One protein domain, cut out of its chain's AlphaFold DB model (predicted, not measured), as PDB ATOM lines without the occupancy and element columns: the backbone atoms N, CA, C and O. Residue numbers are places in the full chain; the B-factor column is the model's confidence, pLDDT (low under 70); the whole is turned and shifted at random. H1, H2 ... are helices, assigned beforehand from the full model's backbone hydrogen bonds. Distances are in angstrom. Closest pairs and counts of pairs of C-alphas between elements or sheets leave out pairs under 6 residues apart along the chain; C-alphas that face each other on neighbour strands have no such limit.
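What this domain is: This is residues 89 to 136 of the 137 residues of an uncharacterized protein of Neocallimastix californiae (UniProt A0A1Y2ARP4). A helical hairpin, H1 and the longer H2 side by side, from which the chain folds back along one side through the short helices H3 and H4. At one end residues 102 to 107, of which 106 and 107 belong to H2, stick out. The printed part has 48 residues with four named helices, H1 to H4 in order, and no named strand: all helix. It is compact, radius of gyration of the C-alphas 10.4 A, yet elongated, 32 by 17 by 17 A.

Where its parts are: H1, residues 89 to 97, begins at C-alpha 89 (-121.243, 374.078, 19.116) and measures 12.2 A. H2, residues 106 to 119, measures 20.0 A. H3 is residues 122 to 125, 5.2 A; H4, residues 130 to 134, 6.2 A, ends at C-alpha 134 (-127.231, 385.053, 3.394).

How they stand to each other: H1, the hub, touches H2 residues 113 to 117 alone, closest C-alphas Leu 95 and Leu 116, 6.6 A, at a shallow tilt of 20 degrees, opposite ways. H1 only just touches H3, C-alphas Cys 92 and Phe 124 closest at 6.4 A, and H4, Lys 96 and Asp 132 at 5.1 A, with 3 pairs within 8 A each. Every O i to N i+4 pair is within hydrogen-bond range in H1, H2 and H4; H3 is too short for one.

The domain as a whole: The C-alphas farthest apart, Asp 103 and Asp 123, are 32.3 A apart. The printed part has no cut, no link is long, and no printed residue is under 70 in pLDDT.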
ATOM      1  N   SER A  89    -122.184 373.166  19.778       94.44
ATOM      2  CA  SER A  89    -121.243 374.078  19.116       94.44
ATOM      3  C   SER A  89    -120.892 373.619  17.701       94.44
ATOM      4  O   SER A  89    -120.871 374.437  16.786       94.44
ATOM      5  N   GLU A  90    -120.655 372.322  17.501       93.44
ATOM      6  CA  GLU A  90    -120.375 371.752  16.179       93.44
ATOM      7  C   GLU A  90    -121.591 371.834  15.247       93.44
ATOM      8  O   GLU A  90    -121.455 372.234  14.088       93.44
ATOM      9  N   LYS A  91    -122.791 371.527  15.756       94.44
ATOM     10  CA  LYS A  91    -124.044 371.690  15.003       94.44
ATOM     11  C   LYS A  91    -124.254 373.150  14.592       94.44
ATOM     12  O   LYS A  91    -124.576 373.436  13.442       94.44
ATOM     13  N   CYS A  92    -124.016 374.084  15.517       95.00
ATOM     14  CA  CYS A  92    -124.129 375.518  15.261       95.00
ATOM     15  C   CYS A  92    -123.117 375.971  14.204       95.00
ATOM     16  O   CYS A  92    -123.489 376.655  13.254       95.00
ATOM     17  N   TRP A  93    -121.859 375.541  14.317       94.00
ATOM     18  CA  TRP A  93    -120.824 375.841  13.330       94.00
ATOM     19  C   TRP A  93    -121.168 375.299  11.939       94.00
ATOM     20  O   TRP A  93    -121.055 376.024  10.951       94.00
ATOM     21  N   THR A  94    -121.641 374.053  11.863       91.88
ATOM     22  CA  THR A  94    -122.108 373.440  10.612       91.88
ATOM     23  C   THR A  94    -123.200 374.290   9.972       91.88
ATOM     24  O   THR A  94    -123.100 374.630   8.799       91.88
ATOM     25  N   LEU A  95    -124.203 374.710  10.749       93.56
ATOM     26  CA  LEU A  95    -125.286 375.550  10.242       93.56
ATOM     27  C   LEU A  95    -124.802 376.921   9.748       93.56
ATOM     28  O   LEU A  95    -125.290 377.403   8.736       93.56
ATOM     29  N   LYS A  96    -123.829 377.539  10.424       94.75
ATOM     30  CA  LYS A  96    -123.268 378.839  10.016       94.75
ATOM     31  C   LYS A  96    -122.416 378.785   8.751       94.75
ATOM     32  O   LYS A  96    -122.207 379.803   8.103       94.75
ATOM     33  N   THR A  97    -121.865 377.615   8.443       94.31
ATOM     34  CA  THR A  97    -120.896 377.436   7.353       94.31
ATOM     35  C   THR A  97    -121.447 376.640   6.178       94.31
ATOM     36  O   THR A  97    -120.763 376.513   5.161       94.31
ATOM     37  N   ILE A  98    -122.674 376.125   6.293       93.00
ATOM     38  CA  ILE A  98    -123.334 375.377   5.230       93.00
ATOM     39  C   ILE A  98    -123.484 376.250   3.977       93.00
ATOM     40  O   ILE A  98    -123.745 377.449   4.052       93.00
ATOM     41  N   LYS A  99    -123.305 375.638   2.807       94.19
ATOM     42  CA  LYS A  99    -123.483 376.283   1.504       94.19
ATOM     43  C   LYS A  99    -124.592 375.598   0.734       94.19
ATOM     44  O   LYS A  99    -124.759 374.386   0.870       94.19
ATOM     45  N   VAL A 100    -125.317 376.353  -0.086       91.56
ATOM     46  CA  VAL A 100    -126.285 375.792  -1.030       91.56
ATOM     47  C   VAL A 100    -125.521 374.919  -2.033       91.56
ATOM     48  O   VAL A 100    -124.660 375.436  -2.748       91.56
ATOM     49  N   PRO A 101    -125.793 373.606  -2.109       90.06
ATOM     50  CA  PRO A 101    -125.169 372.766  -3.123       90.06
ATOM     51  C   PRO A 101    -125.625 373.183  -4.527       90.06
ATOM     52  O   PRO A 101    -126.801 373.487  -4.734       90.06
ATOM     53  N   ASN A 102    -124.713 373.151  -5.503       86.62
ATOM     54  CA  ASN A 102    -124.971 373.597  -6.883       86.62
ATOM     55  C   ASN A 102    -126.140 372.864  -7.573       86.62
ATOM     56  O   ASN A 102    -126.744 373.389  -8.504       86.62
ATOM     57  N   ASP A 103    -126.440 371.645  -7.139       89.94
ATOM     58  CA  ASP A 103    -127.466 370.748  -7.670       89.94
ATOM     59  C   ASP A 103    -128.763 370.736  -6.840       89.94
ATOM     60  O   ASP A 103    -129.719 370.036  -7.179       89.94
ATOM     61  N   THR A 104    -128.838 371.530  -5.768       87.19
ATOM     62  CA  THR A 104    -129.986 371.557  -4.857       87.19
ATOM     63  C   THR A 104    -130.870 372.775  -5.111       87.19
ATOM     64  O   THR A 104    -130.414 373.915  -5.186       87.19
ATOM     65  N   LYS A 105    -132.190 372.563  -5.189       90.88
ATOM     66  CA  LYS A 105    -133.150 373.676  -5.245       90.88
ATOM     67  C   LYS A 105    -133.083 374.483  -3.948       90.88
ATOM     68  O   LYS A 105    -133.195 373.910  -2.868       90.88
ATOM     69  N   ILE A 106    -133.057 375.812  -4.057       90.00
ATOM     70  CA  ILE A 106    -133.076 376.736  -2.907       90.00
ATOM     71  C   ILE A 106    -134.209 376.406  -1.920       90.00
ATOM     72  O   ILE A 106    -134.022 376.460  -0.709       90.00
ATOM     73  N   SER A 107    -135.384 376.007  -2.415       91.81
ATOM     74  CA  SER A 107    -136.506 375.616  -1.555       91.81
ATOM     75  C   SER A 107    -136.194 374.407  -0.667       91.81
ATOM     76  O   SER A 107    -136.618 374.390   0.483       91.81
ATOM     77  N   ILE A 108    -135.452 373.421  -1.182       89.88
ATOM     78  CA  ILE A 108    -135.027 372.232  -0.428       89.88
ATOM     79  C   ILE A 108    -133.991 372.649   0.614       89.88
ATOM     80  O   ILE A 108    -134.156 372.350   1.792       89.88
ATOM     81  N   PHE A 109    -132.993 373.435   0.202       91.69
ATOM     82  CA  PHE A 109    -131.992 373.973   1.120       91.69
ATOM     83  C   PHE A 109    -132.630 374.751   2.284       91.69
ATOM     84  O   PHE A 109    -132.265 374.552   3.438       91.69
ATOM     85  N   ASN A 110    -133.640 375.580   2.011       92.19
ATOM     86  CA  ASN A 110    -134.342 376.349   3.041       92.19
ATOM     87  C   ASN A 110    -135.069 375.466   4.060       92.19
ATOM     88  O   ASN A 110    -135.140 375.825   5.237       92.19
ATOM     89  N   VAL A 111    -135.612 374.326   3.627       91.06
ATOM     90  CA  VAL A 111    -136.210 373.335   4.531       91.06
ATOM     91  C   VAL A 111    -135.124 372.728   5.418       91.06
ATOM     92  O   VAL A 111    -135.262 372.751   6.642       91.06
ATOM     93  N   THR A 112    -134.005 372.295   4.830       89.75
ATOM     94  CA  THR A 112    -132.857 371.745   5.566       89.75
ATOM     95  C   THR A 112    -132.290 372.744   6.577       89.75
ATOM     96  O   THR A 112    -132.098 372.391   7.738       89.75
ATOM     97  N   TYR A 113    -132.084 374.004   6.184       93.00
ATOM     98  CA  TYR A 113    -131.552 375.053   7.062       93.00
ATOM     99  C   TYR A 113    -132.467 375.296   8.267       93.00
ATOM    100  O   TYR A 113    -132.010 375.358   9.408       93.00
ATOM    101  N   ARG A 114    -133.784 375.394   8.038       92.50
ATOM    102  CA  ARG A 114    -134.769 375.577   9.117       92.50
ATOM    103  C   ARG A 114    -134.809 374.391  10.073       92.50
ATOM    104  O   ARG A 114    -134.929 374.604  11.278       92.50
ATOM    105  N   ARG A 115    -134.703 373.168   9.551       91.44
ATOM    106  CA  ARG A 115    -134.624 371.945  10.355       91.44
ATOM    107  C   ARG A 115    -133.386 371.960  11.253       91.44
ATOM    108  O   ARG A 115    -133.517 371.881  12.469       91.44
ATOM    109  N   LEU A 116    -132.203 372.180  10.675       92.38
ATOM    110  CA  LEU A 116    -130.949 372.277  11.430       92.38
ATOM    111  C   LEU A 116    -131.017 373.367  12.512       92.38
ATOM    112  O   LEU A 116    -130.600 373.141  13.646       92.38
ATOM    113  N   LEU A 117    -131.611 374.525  12.201       93.88
ATOM    114  CA  LEU A 117    -131.823 375.596  13.176       93.88
ATOM    115  C   LEU A 117    -132.755 375.169  14.319       93.88
ATOM    116  O   LEU A 117    -132.485 375.478  15.477       93.88
ATOM    117  N   LYS A 118    -133.853 374.466  14.020       92.50
ATOM    118  CA  LYS A 118    -134.809 373.967  15.023       92.50
ATOM    119  C   LYS A 118    -134.152 372.983  15.999       92.50
ATOM    120  O   LYS A 118    -134.502 373.001  17.180       92.50
ATOM    121  N   ASN A 119    -133.202 372.190  15.511       90.62
ATOM    122  CA  ASN A 119    -132.545 371.119  16.263       90.62
ATOM    123  C   ASN A 119    -131.414 371.617  17.180       90.62
ATOM    124  O   ASN A 119    -130.947 370.890  18.056       90.62
ATOM    125  N   LEU A 120    -131.030 372.890  17.054       93.38
ATOM    126  CA  LEU A 120    -130.159 373.543  18.022       93.38
ATOM    127  C   LEU A 120    -130.882 373.822  19.344       93.38
ATOM    128  O   LEU A 120    -132.062 374.193  19.405       93.38
ATOM    129  N   GLU A 121    -130.130 373.737  20.435       92.38
ATOM    130  CA  GLU A 121    -130.563 374.262  21.724       92.38
ATOM    131  C   GLU A 121    -130.839 375.774  21.650       92.38
ATOM    132  O   GLU A 121    -130.278 376.504  20.830       92.38
ATOM    133  N   SER A 122    -131.736 376.250  22.518       92.38
ATOM    134  CA  SER A 122    -132.250 377.629  22.493       92.38
ATOM    135  C   SER A 122    -131.142 378.687  22.490       92.38
ATOM    136  O   SER A 122    -131.225 379.669  21.752       92.38
ATOM    137  N   ASP A 123    -130.080 378.482  23.270       94.50
ATOM    138  CA  ASP A 123    -128.983 379.446  23.358       94.50
ATOM    139  C   ASP A 123    -128.091 379.444  22.113       94.50
ATOM    140  O   ASP A 123    -127.639 380.506  21.694       94.50
ATOM    141  N   PHE A 124    -127.931 378.298  21.447       95.25
ATOM    142  CA  PHE A 124    -127.187 378.198  20.190       95.25
ATOM    143  C   PHE A 124    -127.963 378.769  19.006       95.25
ATOM    144  O   PHE A 124    -127.366 379.382  18.124       95.25
ATOM    145  N   ARG A 125    -129.297 378.649  19.001       94.38
ATOM    146  CA  ARG A 125    -130.145 379.287  17.979       94.38
ATOM    147  C   ARG A 125    -129.946 380.794  17.914       94.38
ATOM    148  O   ARG A 125    -129.903 381.348  16.823       94.38
ATOM    149  N   LYS A 126    -129.791 381.448  19.068       93.56
ATOM    150  CA  LYS A 126    -129.563 382.901  19.162       93.56
ATOM    151  C   LYS A 126    -128.235 383.336  18.541       93.56
ATOM    152  O   LYS A 126    -128.074 384.513  18.242       93.56
ATOM    153  N   LEU A 127    -127.285 382.414  18.378       95.88
ATOM    154  CA  LEU A 127    -125.985 382.709  17.782       95.88
ATOM    155  C   LEU A 127    -126.039 382.747  16.255       95.88
ATOM    156  O   LEU A 127    -125.121 383.303  15.662       95.88
ATOM    157  N   VAL A 128    -127.050 382.142  15.629       93.88
ATOM    158  CA  VAL A 128    -127.198 382.079  14.169       93.88
ATOM    159  C   VAL A 128    -127.888 383.347  13.683       93.88
ATOM    160  O   VAL A 128    -129.010 383.640  14.100       93.88
ATOM    161  N   THR A 129    -127.224 384.104  12.812       94.12
ATOM    162  CA  THR A 129    -127.732 385.388  12.316       94.12
ATOM    163  C   THR A 129    -128.314 385.278  10.910       94.12
ATOM    164  O   THR A 129    -128.241 384.242  10.244       94.12
ATOM    165  N   ILE A 130    -128.924 386.370  10.441       92.00
ATOM    166  CA  ILE A 130    -129.381 386.456   9.053       92.00
ATOM    167  C   ILE A 130    -128.198 386.514   8.080       92.00
ATOM    168  O   ILE A 130    -128.310 385.982   6.978       92.00
ATOM    169  N   GLU A 131    -127.061 387.096   8.485       94.50
ATOM    170  CA  GLU A 131    -125.841 387.080   7.677       94.50
ATOM    171  C   GLU A 131    -125.334 385.655   7.463       94.50
ATOM    172  O   GLU A 131    -124.958 385.334   6.342       94.50
ATOM    173  N   ASP A 132    -125.374 384.784   8.479       94.06
ATOM    174  CA  ASP A 132    -124.986 383.370   8.335       94.06
ATOM    175  C   ASP A 132    -125.810 382.675   7.224       94.06
ATOM    176  O   ASP A 132    -125.268 381.981   6.360       94.06
ATOM    177  N   TYR A 133    -127.120 382.943   7.176       93.12
ATOM    178  CA  TYR A 133    -128.006 382.426   6.130       93.12
ATOM    179  C   TYR A 133    -127.730 383.045   4.751       93.12
ATOM    180  O   TYR A 133    -127.662 382.325   3.758       93.12
ATOM    181  N   ILE A 134    -127.553 384.369   4.662       91.81
ATOM    182  CA  ILE A 134    -127.231 385.053   3.394       91.81
ATOM    183  C   ILE A 134    -125.900 384.539   2.840       91.81
ATOM    184  O   ILE A 134    -125.791 384.263   1.649       91.81
ATOM    185  N   ASN A 135    -124.915 384.342   3.715       93.38
ATOM    186  CA  ASN A 135    -123.611 383.797   3.368       93.38
ATOM    187  C   ASN A 135    -123.674 382.329   2.946       93.38
ATOM    188  O   ASN A 135    -122.652 381.810   2.517       93.38
ATOM    189  N   SER A 136    -124.804 381.635   3.063       91.38
ATOM    190  CA  SER A 136    -124.925 380.260   2.574       91.38
ATOM    191  C   SER A 136    -125.051 380.176   1.044       91.38
ATOM    192  O   SER A 136    -124.817 379.106   0.481       91.38
TER     193      SER A 136